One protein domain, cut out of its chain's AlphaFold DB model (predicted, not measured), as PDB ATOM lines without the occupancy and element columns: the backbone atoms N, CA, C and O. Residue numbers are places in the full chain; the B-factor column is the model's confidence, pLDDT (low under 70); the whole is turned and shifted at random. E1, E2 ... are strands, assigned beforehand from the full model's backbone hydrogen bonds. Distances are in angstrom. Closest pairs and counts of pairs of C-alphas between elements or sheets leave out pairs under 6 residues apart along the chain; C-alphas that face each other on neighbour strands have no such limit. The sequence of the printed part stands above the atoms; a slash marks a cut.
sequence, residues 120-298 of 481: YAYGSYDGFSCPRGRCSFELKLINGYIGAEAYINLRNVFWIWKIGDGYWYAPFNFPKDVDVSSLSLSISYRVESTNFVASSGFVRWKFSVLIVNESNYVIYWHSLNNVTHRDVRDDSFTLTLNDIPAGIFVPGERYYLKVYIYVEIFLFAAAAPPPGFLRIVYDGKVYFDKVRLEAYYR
ATOM      1  N   TYR A 120     195.587 372.543 334.156       80.50
ATOM      2  CA  TYR A 120     195.910 373.796 334.829       80.50
ATOM      3  C   TYR A 120     196.542 373.574 336.196       80.50
ATOM      4  O   TYR A 120     196.393 372.524 336.818       80.50
ATOM      5  N   ALA A 121     197.268 374.582 336.667       79.50
ATOM      6  CA  ALA A 121     197.805 374.621 338.017       79.50
ATOM      7  C   ALA A 121     197.726 376.039 338.591       79.50
ATOM      8  O   ALA A 121     197.769 377.035 337.862       79.50
ATOM      9  N   TYR A 122     197.626 376.115 339.915       76.88
ATOM     10  CA  TYR A 122     197.566 377.371 340.656       76.88
ATOM     11  C   TYR A 122     198.964 377.866 341.037       76.88
ATOM     12  O   TYR A 122     199.833 377.075 341.412       76.88
ATOM     13  N   GLY A 123     199.157 379.183 340.977       61.12
ATOM     14  CA  GLY A 123     200.244 379.886 341.651       61.12
ATOM     15  C   GLY A 123     199.699 380.585 342.902       61.12
ATOM     16  O   GLY A 123     198.552 381.009 342.918       61.12
ATOM     17  N   SER A 124     200.491 380.595 343.978       53.59
ATOM     18  CA  SER A 124     200.167 381.068 345.339       53.59
ATOM     19  C   SER A 124     198.829 380.587 345.957       53.59
ATOM     20  O   SER A 124     197.722 381.017 345.642       53.59
ATOM     21  N   TYR A 125     198.964 379.671 346.923       48.12
ATOM     22  CA  TYR A 125     197.893 379.168 347.782       48.12
ATOM     23  C   TYR A 125     197.340 380.280 348.679       48.12
ATOM     24  O   TYR A 125     197.997 380.705 349.622       48.12
ATOM     25  N   ASP A 126     196.135 380.738 348.367       40.38
ATOM     26  CA  ASP A 126     195.027 380.897 349.310       40.38
ATOM     27  C   ASP A 126     193.881 381.489 348.500       40.38
ATOM     28  O   ASP A 126     193.871 382.691 348.219       40.38
ATOM     29  N   GLY A 127     192.926 380.645 348.082       46.94
ATOM     30  CA  GLY A 127     191.716 381.099 347.397       46.94
ATOM     31  C   GLY A 127     191.196 382.339 348.109       46.94
ATOM     32  O   GLY A 127     190.966 382.257 349.312       46.94
ATOM     33  N   PHE A 128     191.166 383.482 347.404       55.66
ATOM     34  CA  PHE A 128     191.104 384.819 347.997       55.66
ATOM     35  C   PHE A 128     190.171 384.868 349.215       55.66
ATOM     36  O   PHE A 128     188.974 385.117 349.099       55.66
ATOM     37  N   SER A 129     190.690 384.653 350.422       55.94
ATOM     38  CA  SER A 129     189.820 384.703 351.586       55.94
ATOM     39  C   SER A 129     189.699 386.172 351.969       55.94
ATOM     40  O   SER A 129     190.682 386.908 352.148       55.94
ATOM     41  N   CYS A 130     188.458 386.638 351.974       69.94
ATOM     42  CA  CYS A 130     188.116 388.000 352.318       69.94
ATOM     43  C   CYS A 130     187.301 387.972 353.613       69.94
ATOM     44  O   CYS A 130     186.223 387.382 353.636       69.94
ATOM     45  N   PRO A 131     187.760 388.629 354.694       58.56
ATOM     46  CA  PRO A 131     187.171 388.471 356.027       58.56
ATOM     47  C   PRO A 131     185.709 388.941 356.145       58.56
ATOM     48  O   PRO A 131     185.056 388.656 357.144       58.56
ATOM     49  N   ARG A 132     185.181 389.684 355.158       65.75
ATOM     50  CA  ARG A 132     183.815 390.248 355.152       65.75
ATOM     51  C   ARG A 132     183.143 390.207 353.774       65.75
ATOM     52  O   ARG A 132     182.503 391.170 353.348       65.75
ATOM     53  N   GLY A 133     183.294 389.095 353.062       73.00
ATOM     54  CA  GLY A 133     182.564 388.861 351.821       73.00
ATOM     55  C   GLY A 133     183.099 387.677 351.035       73.00
ATOM     56  O   GLY A 133     183.642 386.744 351.617       73.00
ATOM     57  N   ARG A 134     182.911 387.705 349.717       83.06
ATOM     58  CA  ARG A 134     183.365 386.646 348.813       83.06
ATOM     59  C   ARG A 134     184.414 387.209 347.875       83.06
ATOM     60  O   ARG A 134     184.163 388.231 347.244       83.06
ATOM     61  N   CYS A 135     185.553 386.540 347.797       85.06
ATOM     62  CA  CYS A 135     186.540 386.772 346.762       85.06
ATOM     63  C   CYS A 135     186.958 385.406 346.202       85.06
ATOM     64  O   CYS A 135     187.073 384.450 346.966       85.06
ATOM     65  N   SER A 136     187.152 385.291 344.892       86.62
ATOM     66  CA  SER A 136     187.633 384.055 344.263       86.62
ATOM     67  C   SER A 136     188.433 384.350 342.997       86.62
ATOM     68  O   SER A 136     188.178 385.337 342.306       86.62
ATOM     69  N   PHE A 137     189.454 383.526 342.765       87.81
ATOM     70  CA  PHE A 137     190.164 383.400 341.499       87.81
ATOM     71  C   PHE A 137     190.047 381.946 341.086       87.81
ATOM     72  O   PHE A 137     190.449 381.068 341.850       87.81
ATOM     73  N   GLU A 138     189.487 381.687 339.917       86.94
ATOM     74  CA  GLU A 138     189.270 380.329 339.435       86.94
ATOM     75  C   GLU A 138     189.764 380.210 338.003       86.94
ATOM     76  O   GLU A 138     189.327 380.966 337.135       86.94
ATOM     77  N   LEU A 139     190.633 379.232 337.747       85.88
ATOM     78  CA  LEU A 139     190.886 378.754 336.393       85.88
ATOM     79  C   LEU A 139     189.771 377.778 336.035       85.88
ATOM     80  O   LEU A 139     189.541 376.797 336.742       85.88
ATOM     81  N   LYS A 140     189.055 378.056 334.949       83.94
ATOM     82  CA  LYS A 140     187.999 377.171 334.454       83.94
ATOM     83  C   LYS A 140     187.755 377.368 332.971       83.94
ATOM     84  O   LYS A 140     188.162 378.374 332.391       83.94
ATOM     85  N   LEU A 141     187.063 376.403 332.380       82.81
ATOM     86  CA  LEU A 141     186.555 376.548 331.028       82.81
ATOM     87  C   LEU A 141     185.388 377.542 331.032       82.81
ATOM     88  O   LEU A 141     184.420 377.372 331.775       82.81
ATOM     89  N   ILE A 142     185.475 378.573 330.198       78.12
ATOM     90  CA  ILE A 142     184.435 379.583 329.993       78.12
ATOM     91  C   ILE A 142     183.971 379.433 328.549       78.12
ATOM     92  O   ILE A 142     184.746 379.640 327.622       78.12
ATOM     93  N   ASN A 143     182.718 379.015 328.351       77.81
ATOM     94  CA  ASN A 143     182.162 378.700 327.027       77.81
ATOM     95  C   ASN A 143     182.997 377.674 326.228       77.81
ATOM     96  O   ASN A 143     183.066 377.747 325.007       77.81
ATOM     97  N   GLY A 144     183.642 376.728 326.921       71.56
ATOM     98  CA  GLY A 144     184.515 375.715 326.310       71.56
ATOM     99  C   GLY A 144     185.963 376.164 326.081       71.56
ATOM    100  O   GLY A 144     186.802 375.324 325.778       71.56
ATOM    101  N   TYR A 145     186.282 377.441 326.294       81.38
ATOM    102  CA  TYR A 145     187.634 377.981 326.156       81.38
ATOM    103  C   TYR A 145     188.366 378.002 327.493       81.38
ATOM    104  O   TYR A 145     187.754 378.249 328.535       81.38
ATOM    105  N   ILE A 146     189.685 377.801 327.475       87.62
ATOM    106  CA  ILE A 146     190.508 378.010 328.670       87.62
ATOM    107  C   ILE A 146     190.395 379.467 329.127       87.62
ATOM    108  O   ILE A 146     190.376 380.393 328.313       87.62
ATOM    109  N   GLY A 147     190.303 379.677 330.433       90.38
ATOM    110  CA  GLY A 147     190.050 380.999 330.981       90.38
ATOM    111  C   GLY A 147     190.269 381.095 332.481       90.38
ATOM    112  O   GLY A 147     190.696 380.141 333.139       90.38
ATOM    113  N   ALA A 148     189.986 382.279 333.012       92.19
ATOM    114  CA  ALA A 148     189.991 382.561 334.435       92.19
ATOM    115  C   ALA A 148     188.865 383.529 334.805       92.19
ATOM    116  O   ALA A 148     188.496 384.402 334.020       92.19
ATOM    117  N   GLU A 149     188.354 383.408 336.024       92.19
ATOM    118  CA  GLU A 149     187.388 384.333 336.608       92.19
ATOM    119  C   GLU A 149     187.938 384.901 337.915       92.19
ATOM    120  O   GLU A 149     188.466 384.165 338.749       92.19
ATOM    121  N   ALA A 150     187.802 386.213 338.092       91.56
ATOM    122  CA  ALA A 150     188.086 386.912 339.332       91.56
ATOM    123  C   ALA A 150     186.818 387.615 339.824       91.56
ATOM    124  O   ALA A 150     186.280 388.504 339.162       91.56
ATOM    125  N   TYR A 151     186.375 387.244 341.020       91.38
ATOM    126  CA  TYR A 151     185.174 387.784 341.644       91.38
ATOM    127  C   TYR A 151     185.506 388.410 342.996       91.38
ATOM    128  O   TYR A 151     186.234 387.824 343.796       91.38
ATOM    129  N   ILE A 152     184.947 389.587 343.280       90.19
ATOM    130  CA  ILE A 152     184.997 390.269 344.575       90.19
ATOM    131  C   ILE A 152     183.621 390.841 344.894       90.19
ATOM    132  O   ILE A 152     183.025 391.568 344.104       90.19
ATOM    133  N   ASN A 153     183.146 390.590 346.109       90.38
ATOM    134  CA  ASN A 153     181.959 391.228 346.659       90.38
ATOM    135  C   ASN A 153     182.113 391.410 348.168       90.38
ATOM    136  O   ASN A 153     181.930 390.468 348.948       90.38
ATOM    137  N   LEU A 154     182.459 392.633 348.569       87.69
ATOM    138  CA  LEU A 154     182.730 393.015 349.951       87.69
ATOM    139  C   LEU A 154     181.782 394.101 350.424       87.69
ATOM    140  O   LEU A 154     181.404 395.006 349.674       87.69
ATOM    141  N   ARG A 155     181.455 394.031 351.715       86.25
ATOM    142  CA  ARG A 155     180.657 395.032 352.423       86.25
ATOM    143  C   ARG A 155     181.409 395.510 353.657       86.25
ATOM    144  O   ARG A 155     182.027 394.707 354.352       86.25
ATOM    145  N   ASN A 156     181.313 396.802 353.958       84.56
ATOM    146  CA  ASN A 156     181.916 397.428 355.141       84.56
ATOM    147  C   ASN A 156     183.437 397.197 355.243       84.56
ATOM    148  O   ASN A 156     183.981 396.964 356.326       84.56
ATOM    149  N   VAL A 157     184.110 397.251 354.093       82.56
ATOM    150  CA  VAL A 157     185.568 397.206 353.931       82.56
ATOM    151  C   VAL A 157     185.970 398.463 353.167       82.56
ATOM    152  O   VAL A 157     185.306 398.793 352.193       82.56
ATOM    153  N   PHE A 158     187.009 399.179 353.610       85.94
ATOM    154  CA  PHE A 158     187.418 400.450 352.993       85.94
ATOM    155  C   PHE A 158     188.243 400.260 351.716       85.94
ATOM    156  O   PHE A 158     188.095 401.023 350.766       85.94
ATOM    157  N   TRP A 159     189.098 399.239 351.687       88.44
ATOM    158  CA  TRP A 159     189.965 398.936 350.556       88.44
ATOM    159  C   TRP A 159     190.328 397.452 350.529       88.44
ATOM    160  O   TRP A 159     190.213 396.757 351.540       88.44
ATOM    161  N   ILE A 160     190.789 396.980 349.378       88.25
ATOM    162  CA  ILE A 160     191.348 395.641 349.211       88.25
ATOM    163  C   ILE A 160     192.562 395.684 348.291       88.25
ATOM    164  O   ILE A 160     192.557 396.396 347.290       88.25
ATOM    165  N   TRP A 161     193.574 394.885 348.625       90.12
ATOM    166  CA  TRP A 161     194.652 394.511 347.720       90.12
ATOM    167  C   TRP A 161     194.803 392.998 347.720       90.12
ATOM    168  O   TRP A 161     194.965 392.395 348.785       90.12
ATOM    169  N   LYS A 162     194.710 392.384 346.545       87.88
ATOM    170  CA  LYS A 162     194.881 390.944 346.371       87.88
ATOM    171  C   LYS A 162     195.534 390.632 345.027       87.88
ATOM    172  O   LYS A 162     195.381 391.389 344.068       87.88
ATOM    173  N   ILE A 163     196.233 389.505 344.976       88.25
ATOM    174  CA  ILE A 163     196.865 388.959 343.773       88.25
ATOM    175  C   ILE A 163     196.447 387.500 343.605       88.25
ATOM    176  O   ILE A 163     196.352 386.782 344.598       88.25
ATOM    177  N   GLY A 164     196.137 387.097 342.381       87.69
ATOM    178  CA  GLY A 164     195.809 385.717 342.051       87.69
ATOM    179  C   GLY A 164     196.512 385.334 340.767       87.69
ATOM    180  O   GLY A 164     196.605 386.149 339.846       87.69
ATOM    181  N   ASP A 165     197.038 384.121 340.714       90.38
ATOM    182  CA  ASP A 165     197.787 383.662 339.565       90.38
ATOM    183  C   ASP A 165     197.638 382.165 339.326       90.38
ATOM    184  O   ASP A 165     197.267 381.373 340.191       90.38
ATOM    185  N   GLY A 166     197.892 381.772 338.091       91.44
ATOM    186  CA  GLY A 166     197.849 380.383 337.688       91.44
ATOM    187  C   GLY A 166     198.071 380.259 336.197       91.44
ATOM    188  O   GLY A 166     198.219 381.252 335.482       91.44
ATOM    189  N   TYR A 167     198.135 379.028 335.716       92.25
ATOM    190  CA  TYR A 167     198.380 378.784 334.309       92.25
ATOM    191  C   TYR A 167     197.640 377.562 333.802       92.25
ATOM    192  O   TYR A 167     197.493 376.562 334.504       92.25
ATOM    193  N   TRP A 168     197.243 377.650 332.541       92.19
ATOM    194  CA  TRP A 168     196.868 376.503 331.729       92.19
ATOM    195  C   TRP A 168     198.113 375.946 331.055       92.19
ATOM    196  O   TRP A 168     199.009 376.715 330.707       92.19
ATOM    197  N   TYR A 169     198.191 374.636 330.867       89.31
ATOM    198  CA  TYR A 169     199.279 374.000 330.149       89.31
ATOM    199  C   TYR A 169     198.793 372.867 329.247       89.31
ATOM    200  O   TYR A 169     197.912 372.100 329.620       89.31
ATOM    201  N   ALA A 170     199.397 372.764 328.066       85.12
ATOM    202  CA  ALA A 170     199.158 371.686 327.114       85.12
ATOM    203  C   ALA A 170     200.499 371.055 326.701       85.12
ATOM    204  O   ALA A 170     201.420 371.789 326.316       85.12
ATOM    205  N   PRO A 171     200.651 369.720 326.799       83.06
ATOM    206  CA  PRO A 171     201.869 369.038 326.387       83.06
ATOM    207  C   PRO A 171     201.978 368.946 324.862       83.06
ATOM    208  O   PRO A 171     200.987 368.717 324.172       83.06
ATOM    209  N   PHE A 172     203.203 369.022 324.351       78.62
ATOM    210  CA  PHE A 172     203.543 368.731 322.961       78.62
ATOM    211  C   PHE A 172     204.979 368.190 322.858       78.62
ATOM    212  O   PHE A 172     205.734 368.212 323.828       78.62
ATOM    213  N   ASN A 173     205.374 367.667 321.704       73.62
ATOM    214  CA  ASN A 173     206.727 367.167 321.470       73.62
ATOM    215  C   ASN A 173     207.168 367.440 320.030       73.62
ATOM    216  O   ASN A 173     206.346 367.660 319.142       73.62
ATOM    217  N   PHE A 174     208.483 367.423 319.813       66.25
ATOM    218  CA  PHE A 174     209.052 367.505 318.472       66.25
ATOM    219  C   PHE A 174     209.450 366.118 317.970       66.25
ATOM    220  O   PHE A 174     209.997 365.319 318.741       66.25
ATOM    221  N   PRO A 175     209.244 365.811 316.682       53.41
ATOM    222  CA  PRO A 175     209.733 364.568 316.102       53.41
ATOM    223  C   PRO A 175     211.268 364.493 316.172       53.41
ATOM    224  O   PRO A 175     211.943 365.452 315.826       53.41
ATOM    225  N   LYS A 176     211.832 363.329 316.531       50.53
ATOM    226  CA  LYS A 176     213.298 363.113 316.634       50.53
ATOM    227  C   LYS A 176     214.098 363.332 315.338       50.53
ATOM    228  O   LYS A 176     215.298 363.558 315.416       50.53
ATOM    229  N   ASP A 177     213.434 363.286 314.182       55.03
ATOM    230  CA  ASP A 177     214.073 363.244 312.854       55.03
ATOM    231  C   ASP A 177     213.541 364.326 311.900       55.03
ATOM    232  O   ASP A 177     213.635 364.166 310.686       55.03
ATOM    233  N   VAL A 178     212.908 365.384 312.419       53.28
ATOM    234  CA  VAL A 178     212.371 366.458 311.574       53.28
ATOM    235  C   VAL A 178     212.976 367.788 312.002       53.28
ATOM    236  O   VAL A 178     212.894 368.168 313.169       53.28
ATOM    237  N   ASP A 179     213.597 368.471 311.041       59.97
ATOM    238  CA  ASP A 179     214.199 369.786 311.244       59.97
ATOM    239  C   ASP A 179     213.092 370.845 311.219       59.97
ATOM    240  O   ASP A 179     212.554 371.199 310.163       59.97
ATOM    241  N   VAL A 180     212.691 371.286 312.409       66.50
ATOM    242  CA  VAL A 180     211.735 372.383 312.592       66.50
ATOM    243  C   VAL A 180     212.447 373.671 312.166       66.50
ATOM    244  O   VAL A 180     213.528 373.966 312.664       66.50
ATOM    245  N   SER A 181     211.881 374.452 311.247       67.94
ATOM    246  CA  SER A 181     212.429 375.762 310.861       67.94
ATOM    247  C   SER A 181     212.069 376.850 311.861       67.94
ATOM    248  O   SER A 181     212.920 377.654 312.247       67.94
ATOM    249  N   SER A 182     210.804 376.889 312.263       74.25
ATOM    250  CA  SER A 182     210.236 377.906 313.144       74.25
ATOM    251  C   SER A 182     208.964 377.383 313.804       74.25
ATOM    252  O   SER A 182     208.374 376.395 313.356       74.25
ATOM    253  N   LEU A 183     208.519 378.052 314.871       81.75
ATOM    254  CA  LEU A 183     207.135 377.925 315.324       81.75
ATOM    255  C   LEU A 183     206.379 379.236 315.161       81.75
ATOM    256  O   LEU A 183     206.933 380.310 315.421       81.75
ATOM    257  N   SER A 184     205.090 379.110 314.844       86.31
ATOM    258  CA  SER A 184     204.119 380.185 314.994       86.31
ATOM    259  C   SER A 184     203.170 379.917 316.153       86.31
ATOM    260  O   SER A 184     202.630 378.824 316.304       86.31
ATOM    261  N   LEU A 185     202.943 380.935 316.978       89.06
ATOM    262  CA  LEU A 185     201.957 380.916 318.049       89.06
ATOM    263  C   LEU A 185     200.912 382.002 317.790       89.06
ATOM    264  O   LEU A 185     201.215 383.192 317.840       89.06
ATOM    265  N   SER A 186     199.673 381.585 317.546       88.94
ATOM    266  CA  SER A 186     198.513 382.460 317.383       88.94
ATOM    267  C   SER A 186     197.616 382.401 318.610       88.94
ATOM    268  O   SER A 186     197.118 381.331 318.961       88.94
ATOM    269  N   ILE A 187     197.367 383.553 319.229       91.81
ATOM    270  CA  ILE A 187     196.536 383.674 320.424       91.81
ATOM    271  C   ILE A 187     195.501 384.778 320.242       91.81
ATOM    272  O   ILE A 187     195.855 385.915 319.936       91.81
ATOM    273  N   SER A 188     194.239 384.457 320.504       91.88
ATOM    274  CA  SER A 188     193.143 385.418 320.624       91.88
ATOM    275  C   SER A 188     192.506 385.263 321.996       91.88
ATOM    276  O   SER A 188     192.268 384.139 322.439       91.88
ATOM    277  N   TYR A 189     192.272 386.377 322.682       93.69
ATOM    278  CA  TYR A 189     191.686 386.370 324.017       93.69
ATOM    279  C   TYR A 189     190.868 387.621 324.283       93.69
ATOM    280  O   TYR A 189     191.100 388.685 323.695       93.69
ATOM    281  N   ARG A 190     189.938 387.483 325.222       94.06
ATOM    282  CA  ARG A 190     189.039 388.541 325.650       94.06
ATOM    283  C   ARG A 190     189.048 388.677 327.159       94.06
ATOM    284  O   ARG A 190     189.081 387.674 327.864       94.06
ATOM    285  N   VAL A 191     189.028 389.916 327.640       95.56
ATOM    286  CA  VAL A 191     188.983 390.252 329.063       95.56
ATOM    287  C   VAL A 191     187.782 391.150 329.313       95.56
ATOM    288  O   VAL A 191     187.705 392.266 328.807       95.56
ATOM    289  N   GLU A 192     186.859 390.669 330.130       95.25
ATOM    290  CA  GLU A 192     185.573 391.299 330.399       95.25
ATOM    291  C   GLU A 192     185.459 391.654 331.883       95.25
ATOM    292  O   GLU A 192     185.909 390.902 332.743       95.25
ATOM    293  N   SER A 193     184.839 392.789 332.188       94.44
ATOM    294  CA  SER A 193     184.389 393.205 333.518       94.44
ATOM    295  C   SER A 193     182.903 393.500 333.418       94.44
ATOM    296  O   SER A 193     182.506 394.454 332.752       94.44
ATOM    297  N   THR A 194     182.077 392.667 334.048       93.00
ATOM    298  CA  THR A 194     180.608 392.760 333.971       93.00
ATOM    299  C   THR A 194     180.015 393.564 335.123       93.00
ATOM    300  O   THR A 194     178.908 394.094 335.018       93.00
ATOM    301  N   ASN A 195     180.753 393.694 336.227       93.06
ATOM    302  CA  ASN A 195     180.343 394.476 337.382       93.06
ATOM    303  C   ASN A 195     181.555 395.146 338.026       93.06
ATOM    304  O   ASN A 195     182.531 394.476 338.355       93.06
ATOM    305  N   PHE A 196     181.476 396.458 338.243       93.88
ATOM    306  CA  PHE A 196     182.543 397.235 338.862       93.88
ATOM    307  C   PHE A 196     181.945 398.314 339.770       93.88
ATOM    308  O   PHE A 196     181.361 399.289 339.304       93.88
ATOM    309  N   VAL A 197     182.090 398.148 341.087       92.50
ATOM    310  CA  VAL A 197     181.653 399.117 342.100       92.50
ATOM    311  C   VAL A 197     182.829 399.416 343.017       92.50
ATOM    312  O   VAL A 197     183.155 398.622 343.896       92.50
ATOM    313  N   ALA A 198     183.454 400.572 342.820       91.88
ATOM    314  CA  ALA A 198     184.535 401.103 343.642       91.88
ATOM    315  C   ALA A 198     184.584 402.631 343.478       91.88
ATOM    316  O   ALA A 198     184.118 403.159 342.471       91.88
ATOM    317  N   SER A 199     185.117 403.352 344.464       92.25
ATOM    318  CA  SER A 199     185.319 404.808 344.352       92.25
ATOM    319  C   SER A 199     186.591 405.152 343.580       92.25
ATOM    320  O   SER A 199     186.658 406.179 342.911       92.25
ATOM    321  N   SER A 200     187.611 404.300 343.688       93.06
ATOM    322  CA  SER A 200     188.880 404.400 342.969       93.06
ATOM    323  C   SER A 200     189.620 403.058 343.004       93.06
ATOM    324  O   SER A 200     189.205 402.126 343.699       93.06
ATOM    325  N   GLY A 201     190.725 402.965 342.262       94.00
ATOM    326  CA  GLY A 201     191.557 401.766 342.179       94.00
ATOM    327  C   GLY A 201     191.648 401.200 340.765       94.00
ATOM    328  O   GLY A 201     191.370 401.896 339.786       94.00
ATOM    329  N   PHE A 202     192.089 399.952 340.658       95.25
ATOM    330  CA  PHE A 202     192.214 399.217 339.408       95.25
ATOM    331  C   PHE A 202     192.156 397.701 339.626       95.25
ATOM    332  O   PHE A 202     192.538 397.186 340.678       95.25
ATOM    333  N   VAL A 203     191.755 396.987 338.580       95.62
ATOM    334  CA  VAL A 203     192.043 395.562 338.410       95.62
ATOM    335  C   VAL A 203     192.927 395.400 337.189       95.62
ATOM    336  O   VAL A 203     192.586 395.881 336.112       95.62
ATOM    337  N   ARG A 204     194.083 394.764 337.354       96.31
ATOM    338  CA  ARG A 204     195.069 394.574 336.296       96.31
ATOM    339  C   ARG A 204     195.255 393.096 336.007       96.31
ATOM    340  O   ARG A 204     195.756 392.363 336.852       96.31
ATOM    341  N   TRP A 205     194.939 392.709 334.784       96.38
ATOM    342  CA  TRP A 205     195.243 391.401 334.236       96.38
ATOM    343  C   TRP A 205     196.558 391.457 333.465       96.38
ATOM    344  O   TRP A 205     196.771 392.346 332.635       96.38
ATOM    345  N   LYS A 206     197.450 390.519 333.762       95.38
ATOM    346  CA  LYS A 206     198.717 390.316 333.070       95.38
ATOM    347  C   LYS A 206     198.757 388.890 332.558       95.38
ATOM    348  O   LYS A 206     198.378 387.961 333.271       95.38
ATOM    349  N   PHE A 207     199.252 388.729 331.343       95.25
ATOM    350  CA  PHE A 207     199.295 387.432 330.690       95.25
ATOM    351  C   PHE A 207     200.681 387.179 330.136       95.25
ATOM    352  O   PHE A 207     201.378 388.095 329.689       95.25
ATOM    353  N   SER A 208     201.106 385.930 330.172       94.31
ATOM    354  CA  SER A 208     202.364 385.520 329.564       94.31
ATOM    355  C   SER A 208     202.232 384.116 329.027       94.31
ATOM    356  O   SER A 208     201.478 383.305 329.555       94.31
ATOM    357  N   VAL A 209     202.962 383.838 327.963       93.25
ATOM    358  CA  VAL A 209     203.006 382.521 327.357       93.25
ATOM    359  C   VAL A 209     204.416 382.013 327.487       93.25
ATOM    360  O   VAL A 209     205.369 382.729 327.179       93.25
ATOM    361  N   LEU A 210     204.539 380.789 327.976       93.00
ATOM    362  CA  LEU A 210     205.814 380.134 328.171       93.00
ATOM    363  C   LEU A 210     205.809 378.821 327.412       93.00
ATOM    364  O   LEU A 210     204.811 378.109 327.399       93.00
ATOM    365  N   ILE A 211     206.945 378.477 326.830       91.12
ATOM    366  CA  ILE A 211     207.229 377.102 326.448       91.12
ATOM    367  C   ILE A 211     208.275 376.603 327.427       91.12
ATOM    368  O   ILE A 211     209.339 377.211 327.561       91.12
ATOM    369  N   VAL A 212     207.956 375.522 328.130       90.50
ATOM    370  CA  VAL A 212     208.862 374.887 329.088       90.50
ATOM    371  C   VAL A 212     209.143 373.451 328.682       90.50
ATOM    372  O   VAL A 212     208.311 372.827 328.024       90.50
ATOM    373  N   ASN A 213     210.294 372.918 329.071       88.56
ATOM    374  CA  ASN A 213     210.582 371.497 328.899       88.56
ATOM    375  C   ASN A 213     210.035 370.649 330.061       88.56
ATOM    376  O   ASN A 213     209.396 371.160 330.983       88.56
ATOM    377  N   GLU A 214     210.309 369.345 330.037       85.12
ATOM    378  CA  GLU A 214     209.863 368.386 331.055       85.12
ATOM    379  C   GLU A 214     210.406 368.674 332.464       85.12
ATOM    380  O   GLU A 214     209.725 368.434 333.458       85.12
ATOM    381  N   SER A 215     211.583 369.299 332.564       85.81
ATOM    382  CA  SER A 215     212.143 369.790 333.834       85.81
ATOM    383  C   SER A 215     211.588 371.157 334.263       85.81
ATOM    384  O   SER A 215     212.093 371.760 335.208       85.81
ATOM    385  N   ASN A 216     210.558 371.664 333.576       84.75
ATOM    386  CA  ASN A 216     209.936 372.971 333.798       84.75
ATOM    387  C   ASN A 216     210.888 374.169 333.588       84.75
ATOM    388  O   ASN A 216     210.642 375.265 334.096       84.75
ATOM    389  N   TYR A 217     211.971 373.976 332.830       88.94
ATOM    390  CA  TYR A 217     212.876 375.048 332.433       88.94
ATOM    391  C   TYR A 217     212.253 375.859 331.291       88.94
ATOM    392  O   TYR A 217     211.731 375.285 330.336       88.94
ATOM    393  N   VAL A 218     212.297 377.191 331.387       90.00
ATOM    394  CA  VAL A 218     211.704 378.093 330.389       90.00
ATOM    395  C   VAL A 218     212.600 378.178 329.159       90.00
ATOM    396  O   VAL A 218     213.717 378.680 329.227       90.00
ATOM    397  N   ILE A 219     212.075 377.710 328.030       88.62
ATOM    398  CA  ILE A 219     212.741 377.710 326.724       88.62
ATOM    399  C   ILE A 219     212.370 378.964 325.935       88.62
ATOM    400  O   ILE A 219     213.216 379.596 325.310       88.62
ATOM    401  N   TYR A 220     211.097 379.347 325.997       89.62
ATOM    402  CA  TYR A 220     210.581 380.550 325.360       89.62
ATOM    403  C   TYR A 220     209.582 381.244 326.280       89.62
ATOM    404  O   TYR A 220     208.840 380.590 327.012       89.62
ATOM    405  N   TRP A 221     209.557 382.570 326.228       91.44
ATOM    406  CA  TRP A 221     208.663 383.411 327.013       91.44
ATOM    407  C   TRP A 221     208.227 384.611 326.177       91.44
ATOM    408  O   TRP A 221     209.043 385.236 325.498       91.44
ATOM    409  N   HIS A 222     206.953 384.978 326.284       92.62
ATOM    410  CA  HIS A 222     206.438 386.227 325.741       92.62
ATOM    411  C   HIS A 222     205.323 386.785 326.630       92.62
ATOM    412  O   HIS A 222     204.416 386.054 327.023       92.62
ATOM    413  N   SER A 223     205.356 388.084 326.934       92.69
ATOM    414  CA  SER A 223     204.264 388.759 327.649       92.69
ATOM    415  C   SER A 223     203.221 389.272 326.661       92.69
ATOM    416  O   SER A 223     203.582 389.881 325.658       92.69
ATOM    417  N   LEU A 224     201.936 389.052 326.940       90.88
ATOM    418  CA  LEU A 224     200.851 389.607 326.120       90.88
ATOM    419  C   LEU A 224     200.455 391.004 326.619       90.88
ATOM    420  O   LEU A 224     200.983 391.508 327.615       90.88
ATOM    421  N   ASN A 225     199.491 391.630 325.940       90.81
ATOM    422  CA  ASN A 225     198.977 392.933 326.346       90.81
ATOM    423  C   ASN A 225     198.287 392.841 327.710       90.81
ATOM    424  O   ASN A 225     197.316 392.102 327.894       90.81
ATOM    425  N   ASN A 226     198.774 393.642 328.655       92.19
ATOM    426  CA  ASN A 226     198.152 393.785 329.964       92.19
ATOM    427  C   ASN A 226     196.866 394.607 329.847       92.19
ATOM    428  O   ASN A 226     196.827 395.622 329.149       92.19
ATOM    429  N   VAL A 227     195.846 394.223 330.607       94.94
ATOM    430  CA  VAL A 227     194.548 394.904 330.631       94.94
ATOM    431  C   VAL A 227     194.335 395.502 332.008       94.94
ATOM    432  O   VAL A 227     194.592 394.855 333.018       94.94
ATOM    433  N   THR A 228     193.901 396.759 332.071       95.88
ATOM    434  CA  THR A 228     193.563 397.419 333.338       95.88
ATOM    435  C   THR A 228     192.122 397.904 333.290       95.88
ATOM    436  O   THR A 228     191.811 398.837 332.556       95.88
ATOM    437  N   HIS A 229     191.263 397.303 334.107       94.94
ATOM    438  CA  HIS A 229     189.875 397.713 334.289       94.94
ATOM    439  C   HIS A 229     189.754 398.695 335.453       94.94
ATOM    440  O   HIS A 229     190.334 398.494 336.526       94.94
ATOM    441  N   ARG A 230     188.996 399.772 335.233       93.94
ATOM    442  CA  ARG A 230     188.597 400.747 336.267       93.94
ATOM    443  C   ARG A 230     187.077 400.952 336.305       93.94
ATOM    444  O   ARG A 230     186.591 401.826 337.017       93.94
ATOM    445  N   ASP A 231     186.368 400.166 335.509       93.12
ATOM    446  CA  ASP A 231     184.962 400.264 335.162       93.12
ATOM    447  C   ASP A 231     184.495 398.946 334.509       93.12
ATOM    448  O   ASP A 231     185.239 397.960 334.425       93.12
ATOM    449  N   VAL A 232     183.225 398.911 334.102       94.56
ATOM    450  CA  VAL A 232     182.655 397.839 333.276       94.56
ATOM    451  C   VAL A 232     183.177 398.022 331.857       94.56
ATOM    452  O   VAL A 232     182.952 399.066 331.243       94.56
ATOM    453  N   ARG A 233     183.896 397.023 331.352       94.00
ATOM    454  CA  ARG A 233     184.614 397.111 330.081       94.00
ATOM    455  C   ARG A 233     184.863 395.727 329.501       94.00
ATOM    456  O   ARG A 233     184.931 394.744 330.228       94.00
ATOM    457  N   ASP A 234     185.027 395.687 328.191       93.62
ATOM    458  CA  ASP A 234     185.343 394.501 327.415       93.62
ATOM    459  C   ASP A 234     186.488 394.840 326.452       93.62
ATOM    460  O   ASP A 234     186.413 395.826 325.713       93.62
ATOM    461  N   ASP A 235     187.570 394.067 326.513       94.00
ATOM    462  CA  ASP A 235     188.765 394.245 325.699       94.00
ATOM    463  C   ASP A 235     189.127 392.934 324.991       94.00
ATOM    464  O   ASP A 235     189.273 391.890 325.627       94.00
ATOM    465  N   SER A 236     189.326 392.989 323.673       93.50
ATOM    466  CA  SER A 236     189.705 391.835 322.848       93.50
ATOM    467  C   SER A 236     191.062 392.051 322.190       93.50
ATOM    468  O   SER A 236     191.355 393.137 321.685       93.50
ATOM    469  N   PHE A 237     191.878 391.001 322.150       93.69
ATOM    470  CA  PHE A 237     193.219 391.041 321.577       93.69
ATOM    471  C   PHE A 237     193.470 389.826 320.692       93.69
ATOM    472  O   PHE A 237     192.928 388.743 320.906       93.69
ATOM    473  N   THR A 238     194.323 390.002 319.689       90.75
ATOM    474  CA  THR A 238     194.879 388.904 318.896       90.75
ATOM    475  C   THR A 238     196.354 389.180 318.653       90.75
ATOM    476  O   THR A 238     196.731 390.296 318.301       90.75
ATOM    477  N   LEU A 239     197.178 388.164 318.875       89.31
ATOM    478  CA  LEU A 239     198.618 388.196 318.685       89.31
ATOM    479  C   LEU A 239     199.038 386.965 317.889       89.31
ATOM    480  O   LEU A 239     198.613 385.850 318.189       89.31
ATOM    481  N   THR A 240     199.926 387.168 316.924       87.06
ATOM    482  CA  THR A 240     200.606 386.083 316.222       87.06
ATOM    483  C   THR A 240     202.110 386.302 316.323       87.06
ATOM    484  O   THR A 240     202.609 387.376 315.993       87.06
ATOM    485  N   LEU A 241     202.826 385.288 316.799       85.56
ATOM    486  CA  LEU A 241     204.279 385.262 316.943       85.56
ATOM    487  C   LEU A 241     204.822 384.275 315.911       85.56
ATOM    488  O   LEU A 241     204.636 383.088 316.118       85.56
ATOM    489  N   ASN A 242     205.434 384.737 314.816       71.44
ATOM    490  CA  ASN A 242     205.728 383.890 313.644       71.44
ATOM    491  C   ASN A 242     207.152 383.310 313.555       71.44
ATOM    492  O   ASN A 242     207.410 382.540 312.640       71.44
ATOM    493  N   ASP A 243     208.055 383.612 314.490       68.94
ATOM    494  CA  ASP A 243     209.473 383.232 314.374       68.94
ATOM    495  C   ASP A 243     210.066 382.771 315.711       68.94
ATOM    496  O   ASP A 243     211.125 383.234 316.139       68.94
ATOM    497  N   ILE A 244     209.380 381.875 316.425       78.62
ATOM    498  CA  ILE A 244     209.988 381.256 317.611       78.62
ATOM    499  C   ILE A 244     211.139 380.362 317.106       78.62
ATOM    500  O   ILE A 244     210.867 379.421 316.351       78.62
ATOM    501  N   PRO A 245     212.411 380.639 317.469       68.62
ATOM    502  CA  PRO A 245     213.554 379.961 316.866       68.62
ATOM    503  C   PRO A 245     213.515 378.472 317.176       68.62
ATOM    504  O   PRO A 245     213.494 378.091 318.337       68.62
ATOM    505  N   ALA A 246     213.542 377.622 316.156       66.19
ATOM    506  CA  ALA A 246     213.428 376.183 316.357       66.19
ATOM    507  C   ALA A 246     214.696 375.525 316.932       66.19
ATOM    508  O   ALA A 246     214.615 374.512 317.623       66.19
ATOM    509  N   GLY A 247     215.868 376.137 316.721       63.69
ATOM    510  CA  GLY A 247     217.159 375.622 317.199       63.69
ATOM    511  C   GLY A 247     217.332 375.599 318.725       63.69
ATOM    512  O   GLY A 247     218.371 375.157 319.206       63.69
ATOM    513  N   ILE A 248     216.344 376.083 319.486       71.06
ATOM    514  CA  ILE A 248     216.308 375.996 320.955       71.06
ATOM    515  C   ILE A 248     215.644 374.705 321.458       71.06
ATOM    516  O   ILE A 248     215.697 374.436 322.657       71.06
ATOM    517  N   PHE A 249     215.010 373.928 320.575       73.81
ATOM    518  CA  PHE A 249     214.301 372.701 320.929       73.81
ATOM    519  C   PHE A 249     215.122 371.465 320.574       73.81
ATOM    520  O   PHE A 249     215.722 371.371 319.505       73.81
ATOM    521  N   VAL A 250     215.121 370.494 321.480       73.44
ATOM    522  CA  VAL A 250     215.758 369.194 321.307       73.44
ATOM    523  C   VAL A 250     214.734 368.221 320.713       73.44
ATOM    524  O   VAL A 250     213.686 367.970 321.320       73.44
ATOM    525  N   PRO A 251     215.013 367.635 319.535       66.38
ATOM    526  CA  PRO A 251     214.143 366.634 318.932       66.38
ATOM    527  C   PRO A 251     213.868 365.453 319.878       66.38
ATOM    528  O   PRO A 251     214.784 364.849 320.437       66.38
ATOM    529  N   GLY A 252     212.594 365.089 320.042       63.09
ATOM    530  CA  GLY A 252     212.155 363.992 320.909       63.09
ATOM    531  C   GLY A 252     212.012 364.310 322.396       63.09
ATOM    532  O   GLY A 252     211.602 363.416 323.136       63.09
ATOM    533  N   GLU A 253     212.325 365.529 322.833       79.25
ATOM    534  CA  GLU A 253     212.001 366.005 324.180       79.25
ATOM    535  C   GLU A 253     210.528 366.452 324.246       79.25
ATOM    536  O   GLU A 253     209.938 366.900 323.252       79.25
ATOM    537  N   ARG A 254     209.909 366.287 325.420       81.19
ATOM    538  CA  ARG A 254     208.545 366.747 325.689       81.19
ATOM    539  C   ARG A 254     208.571 368.180 326.215       81.19
ATOM    540  O   ARG A 254     209.322 368.512 327.131       81.19
ATOM    541  N   TYR A 255     207.693 369.004 325.663       87.62
ATOM    542  CA  TYR A 255     207.511 370.401 326.025       87.62
ATOM    543  C   TYR A 255     206.071 370.668 326.456       87.62
ATOM    544  O   TYR A 255     205.159 369.874 326.222       87.62
ATOM    545  N   TYR A 256     205.866 371.811 327.099       89.50
ATOM    546  CA  TYR A 256     204.563 372.274 327.544       89.50
ATOM    547  C   TYR A 256     204.385 373.731 327.151       89.50
ATOM    548  O   TYR A 256     205.204 374.582 327.511       89.50
ATOM    549  N   LEU A 257     203.295 374.024 326.446       91.94
ATOM    550  CA  LEU A 257     202.842 375.389 326.222       91.94
ATOM    551  C   LEU A 257     202.040 375.813 327.447       91.94
ATOM    552  O   LEU A 257     201.023 375.196 327.742       91.94
ATOM    553  N   LYS A 258     202.486 376.853 328.150       93.56
ATOM    554  CA  LYS A 258     201.818 377.410 329.327       93.56
ATOM    555  C   LYS A 258     201.241 378.780 329.022       93.56
ATOM    556  O   LYS A 258     201.974 379.666 328.596       93.56
ATOM    557  N   VAL A 259     199.960 378.975 329.310       93.75
ATOM    558  CA  VAL A 259     199.295 380.283 329.293       93.75
ATOM    559  C   VAL A 259     199.126 380.733 330.737       93.75
ATOM    560  O   VAL A 259     198.259 380.241 331.456       93.75
ATOM    561  N   TYR A 260     199.996 381.639 331.168       93.50
ATOM    562  CA  TYR A 260     200.011 382.203 332.509       93.50
ATOM    563  C   TYR A 260     199.069 383.397 332.607       93.50
ATOM    564  O   TYR A 260     199.083 384.295 331.760       93.50
ATOM    565  N   ILE A 261     198.287 383.417 333.678       93.88
ATOM    566  CA  ILE A 261     197.307 384.445 333.991       93.88
ATOM    567  C   ILE A 261     197.624 384.957 335.388       93.88
ATOM    568  O   ILE A 261     197.686 384.192 336.345       93.88
ATOM    569  N   TYR A 262     197.806 386.266 335.501       93.12
ATOM    570  CA  TYR A 262     198.020 386.959 336.759       93.12
ATOM    571  C   TYR A 262     197.023 388.107 336.863       93.12
ATOM    572  O   TYR A 262     196.915 388.927 335.950       93.12
ATOM    573  N   VAL A 263     196.320 388.204 337.984       92.75
ATOM    574  CA  VAL A 263     195.410 389.304 338.284       92.75
ATOM    575  C   VAL A 263     195.845 390.008 339.562       92.75
ATOM    576  O   VAL A 263     196.095 389.390 340.592       92.75
ATOM    577  N   GLU A 264     195.935 391.330 339.498       93.25
ATOM    578  CA  GLU A 264     196.210 392.210 340.629       93.25
ATOM    579  C   GLU A 264     195.018 393.137 340.829       93.25
ATOM    580  O   GLU A 264     194.636 393.881 339.927       93.25
ATOM    581  N   ILE A 265     194.439 393.102 342.021       91.81
ATOM    582  CA  ILE A 265     193.227 393.837 342.354       91.81
ATOM    583  C   ILE A 265     193.549 394.809 343.474       91.81
ATOM    584  O   ILE A 265     193.942 394.386 344.560       91.81
ATOM    585  N   PHE A 266     193.358 396.102 343.226       94.12
ATOM    586  CA  PHE A 266     193.536 397.160 344.212       94.12
ATOM    587  C   PHE A 266     192.369 398.144 344.138       94.12
ATOM    588  O   PHE A 266     192.319 398.964 343.228       94.12
ATOM    589  N   LEU A 267     191.411 398.064 345.065       93.62
ATOM    590  CA  LEU A 267     190.154 398.822 344.998       93.62
ATOM    591  C   LEU A 267     189.835 399.517 346.321       93.62
ATOM    592  O   LEU A 267     190.054 398.950 347.391       93.62
ATOM    593  N   PHE A 268     189.239 400.705 346.236       91.94
ATOM    594  CA  PHE A 268     188.660 401.440 347.361       91.94
ATOM    595  C   PHE A 268     187.134 401.420 347.286       91.94
ATOM    596  O   PHE A 268     186.545 401.541 346.211       91.94
ATOM    597  N   ALA A 269     186.470 401.294 348.429       90.12
ATOM    598  CA  ALA A 269     185.021 401.175 348.473       90.12
ATOM    599  C   ALA A 269     184.293 402.435 348.014       90.12
ATOM    600  O   ALA A 269     184.703 403.559 348.312       90.12
ATOM    601  N   ALA A 270     183.179 402.231 347.314       86.69
ATOM    602  CA  ALA A 270     182.206 403.273 347.027       86.69
ATOM    603  C   ALA A 270     181.134 403.314 348.122       86.69
ATOM    604  O   ALA A 270     180.801 402.287 348.726       86.69
ATOM    605  N   ALA A 271     180.566 404.499 348.351       83.38
ATOM    606  CA  ALA A 271     179.350 404.633 349.142       83.38
ATOM    607  C   ALA A 271     178.178 404.018 348.363       83.38
ATOM    608  O   ALA A 271     177.948 404.367 347.205       83.38
ATOM    609  N   ALA A 272     177.446 403.098 348.990       72.25
ATOM    610  CA  ALA A 272     176.303 402.421 348.389       72.25
ATOM    611  C   ALA A 272     175.040 402.630 349.244       72.25
ATOM    612  O   ALA A 272     175.155 402.692 350.466       72.25
ATOM    613  N   PRO A 273     173.836 402.712 348.644       63.09
ATOM    614  CA  PRO A 273     172.580 402.743 349.393       63.09
ATOM    615  C   PRO A 273     172.332 401.426 350.160       63.09
ATOM    616  O   PRO A 273     172.628 400.358 349.612       63.09
ATOM    617  N   PRO A 274     171.725 401.457 351.368       56.31
ATOM    618  CA  PRO A 274     171.277 402.635 352.125       56.31
ATOM    619  C   PRO A 274     172.445 403.481 352.681       56.31
ATOM    620  O   PRO A 274     173.556 402.969 352.802       56.31
ATOM    621  N   PRO A 275     172.225 404.771 353.012       60.72
ATOM    622  CA  PRO A 275     173.293 405.679 353.436       60.72
ATOM    623  C   PRO A 275     174.127 405.094 354.584       60.72
ATOM    624  O   PRO A 275     173.574 404.682 355.602       60.72
ATOM    625  N   GLY A 276     175.454 405.064 354.419       63.84
ATOM    626  CA  GLY A 276     176.401 404.590 355.439       63.84
ATOM    627  C   GLY A 276     177.061 403.232 355.171       63.84
ATOM    628  O   GLY A 276     177.904 402.822 355.968       63.84
ATOM    629  N   PHE A 277     176.748 402.545 354.065       74.75
ATOM    630  CA  PHE A 277     177.397 401.279 353.702       74.75
ATOM    631  C   PHE A 277     178.495 401.463 352.645       74.75
ATOM    632  O   PHE A 277     178.304 402.121 351.622       74.75
ATOM    633  N   LEU A 278     179.648 400.836 352.888       85.06
ATOM    634  CA  LEU A 278     180.764 400.764 351.942       85.06
ATOM    635  C   LEU A 278     180.700 399.452 351.165       85.06
ATOM    636  O   LEU A 278     180.519 398.387 351.765       85.06
ATOM    637  N   ARG A 279     180.872 399.516 349.843       89.00
ATOM    638  CA  ARG A 279     180.822 398.338 348.973       89.00
ATOM    639  C   ARG A 279     181.965 398.330 347.961       89.00
ATOM    640  O   ARG A 279     182.286 399.365 347.381       89.00
ATOM    641  N   ILE A 280     182.537 397.144 347.748       91.00
ATOM    642  CA  ILE A 280     183.476 396.844 346.659       91.00
ATOM    643  C   ILE A 280     182.908 395.660 345.882       91.00
ATOM    644  O   ILE A 280     182.642 394.614 346.483       91.00
ATOM    645  N   VAL A 281     182.703 395.820 344.576       92.06
ATOM    646  CA  VAL A 281     182.304 394.726 343.680       92.06
ATOM    647  C   VAL A 281     183.195 394.715 342.451       92.06
ATOM    648  O   VAL A 281     183.416 395.763 341.849       92.06
ATOM    649  N   TYR A 282     183.666 393.532 342.084       94.38
ATOM    650  CA  TYR A 282     184.308 393.265 340.809       94.38
ATOM    651  C   TYR A 282     183.890 391.880 340.312       94.38
ATOM    652  O   TYR A 282     183.902 390.928 341.089       94.38
ATOM    653  N   ASP A 283     183.514 391.769 339.047       95.50
ATOM    654  CA  ASP A 283     183.279 390.497 338.363       95.50
ATOM    655  C   ASP A 283     183.959 390.584 337.002       95.50
ATOM    656  O   ASP A 283     183.495 391.320 336.124       95.50
ATOM    657  N   GLY A 284     185.096 389.902 336.879       95.19
ATOM    658  CA  GLY A 284     185.910 389.912 335.678       95.19
ATOM    659  C   GLY A 284     186.275 388.518 335.203       95.19
ATOM    660  O   GLY A 284     186.558 387.625 336.002       95.19
ATOM    661  N   LYS A 285     186.302 388.342 333.886       94.94
ATOM    662  CA  LYS A 285     186.595 387.075 333.219       94.94
ATOM    663  C   LYS A 285     187.612 387.291 332.120       94.94
ATOM    664  O   LYS A 285     187.597 388.313 331.444       94.94
ATOM    665  N   VAL A 286     188.464 386.301 331.914       94.38
ATOM    666  CA  VAL A 286     189.300 386.182 330.727       94.38
ATOM    667  C   VAL A 286     189.079 384.818 330.106       94.38
ATOM    668  O   VAL A 286     189.049 383.818 330.819       94.38
ATOM    669  N   TYR A 287     188.955 384.762 328.789       91.31
ATOM    670  CA  TYR A 287     188.956 383.508 328.046       91.31
ATOM    671  C   TYR A 287     189.755 383.650 326.756       91.31
ATOM    672  O   TYR A 287     189.873 384.738 326.190       91.31
ATOM    673  N   PHE A 288     190.360 382.543 326.338       90.19
ATOM    674  CA  PHE A 288     191.232 382.474 325.173       90.19
ATOM    675  C   PHE A 288     190.508 381.753 324.035       90.19
ATOM    676  O   PHE A 288     190.509 380.525 323.969       90.19
ATOM    677  N   ASP A 289     189.909 382.531 323.135       83.12
ATOM    678  CA  ASP A 289     189.147 382.052 321.971       83.12
ATOM    679  C   ASP A 289     189.985 381.200 321.010       83.12
ATOM    680  O   ASP A 289     189.475 380.323 320.312       83.12
ATOM    681  N   LYS A 290     191.291 381.474 320.944       84.50
ATOM    682  CA  LYS A 290     192.234 380.741 320.101       84.50
ATOM    683  C   LYS A 290     193.574 380.650 320.807       84.50
ATOM    684  O   LYS A 290     194.127 381.676 321.187       84.50
ATOM    685  N   VAL A 291     194.126 379.446 320.909       86.88
ATOM    686  CA  VAL A 291     195.528 379.219 321.278       86.88
ATOM    687  C   VAL A 291     196.063 378.128 320.372       86.88
ATOM    688  O   VAL A 291     195.761 376.958 320.581       86.88
ATOM    689  N   ARG A 292     196.816 378.522 319.345       84.94
ATOM    690  CA  ARG A 292     197.301 377.618 318.304       84.94
ATOM    691  C   ARG A 292     198.809 377.738 318.148       84.94
ATOM    692  O   ARG A 292     199.291 378.805 317.781       84.94
ATOM    693  N   LEU A 293     199.523 376.653 318.427       85.12
ATOM    694  CA  LEU A 293     200.961 376.511 318.219       85.12
ATOM    695  C   LEU A 293     201.200 375.618 317.004       85.12
ATOM    696  O   LEU A 293     200.723 374.484 316.964       85.12
ATOM    697  N   GLU A 294     201.951 376.119 316.035       80.38
ATOM    698  CA  GLU A 294     202.273 375.442 314.782       80.38
ATOM    699  C   GLU A 294     203.786 375.348 314.628       80.38
ATOM    700  O   GLU A 294     204.484 376.329 314.867       80.38
ATOM    701  N   ALA A 295     204.291 374.185 314.229       76.50
ATOM    702  CA  ALA A 295     205.682 373.994 313.833       76.50
ATOM    703  C   ALA A 295     205.782 373.937 312.314       76.50
ATOM    704  O   ALA A 295     205.046 373.168 311.697       76.50
ATOM    705  N   TYR A 296     206.707 374.701 311.742       71.88
ATOM    706  CA  TYR A 296     207.085 374.634 310.333       71.88
ATOM    707  C   TYR A 296     208.328 373.764 310.177       71.88
ATOM    708  O   TYR A 296     209.192 373.769 311.056       71.88
ATOM    709  N   TYR A 297     208.433 373.019 309.078       66.06
ATOM    710  CA  TYR A 297     209.535 372.079 308.847       66.06
ATOM    711  C   TYR A 297     210.248 372.323 307.512       66.06
ATOM    712  O   TYR A 297     209.642 372.758 306.530       66.06
ATOM    713  N   ARG A 298     211.556 372.025 307.462       54.84
ATOM    714  CA  ARG A 298     212.380 372.154 306.247       54.84
ATOM    715  C   ARG A 298     212.409 370.864 305.415       54.84
ATOM    716  O   ARG A 298     213.095 369.913 305.772       54.84
TER     717      ARG A 298
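What this domain is: This is residues 120 to 298 of the 481 residues of an uncharacterized protein of Thermoprotei archaeon (UniProt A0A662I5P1). Two long, twisted sheets lie face to face as a narrow sandwich drawn out into a rod. One sheet has the long strands E4, E10 and E6 with shorter E1, E7 and E8; the other has E2, E3, E12, E5 and E9, with little E11 at one end of the rod. Both are branched, and their neighbour strands are antiparallel. The printed part has 179 residues with no named helix and twelve named strands, E1 to E12 in that order along the chain, all strand in class. It is only just loose, close to compact, with a radius of gyration of the C-alphas of 19.3 A and spans of 71 by 29 by 24 A.

How they stand to each other: Start at E1, residues 120 to 123: it is on one side of E4, residues 159 to 173, where N 121 and O 167 are 2.9 A apart. On the other side of E4 find E10, residues 254 to 268, with N 164 and O 263 2.9 A apart. E6, residues 200 to 213, is the next neighbour of E10, with N 204 and O 264 at 2.8 A. On the other side of E6 look for E7, residues 218 to 223, its hairpin partner, N 209 to O 222 at 2.8 A, and E8, residues 227 to 229, N 205 to O 227 at 2.8 A. In the second sheet E2, residues 133 to 142, and E3, residues 145 to 155, form a hairpin, with N 138 and O 149 2.9 A apart. E12, residues 277 to 297, is on the other side of E3, with N 150 and O 284 at 2.8 A. On the other side of E12 from E3 are E5, residues 180 to 197, N 188 to O 290 at 2.9 A, and E11, residues 270 to 272, N 272 to O 277 at 2.9 A. E9, residues 233 to 245, is E5's other neighbour, N 187 to O 239 at 2.8 A. The facing parts of this sandwich, two sheets face to face, are 8.7 A centre to centre, with strands at 20 degrees.

Where its parts are: Find C-alpha 120 at (195.910, 373.796, 334.829), where E1 begins. E4 runs 46.2 A from C-alpha 159 at (189.965, 398.936, 350.556), E5 49.9 A, E6 41.9 A and E10 45.5 A. E12, the longest, covers 62.4 A and ends at C-alpha 297, (209.535, 372.079, 308.847).

The domain as a whole: The C-alphas of Asp 177 and Pro 275, the two farthest apart, are 71.5 A apart. The printed part has no cut, and no link is long. Mean pLDDT of the printed part is 83.5; look for values under 70 at, among others, residues 123 to 132 and 174 to 181.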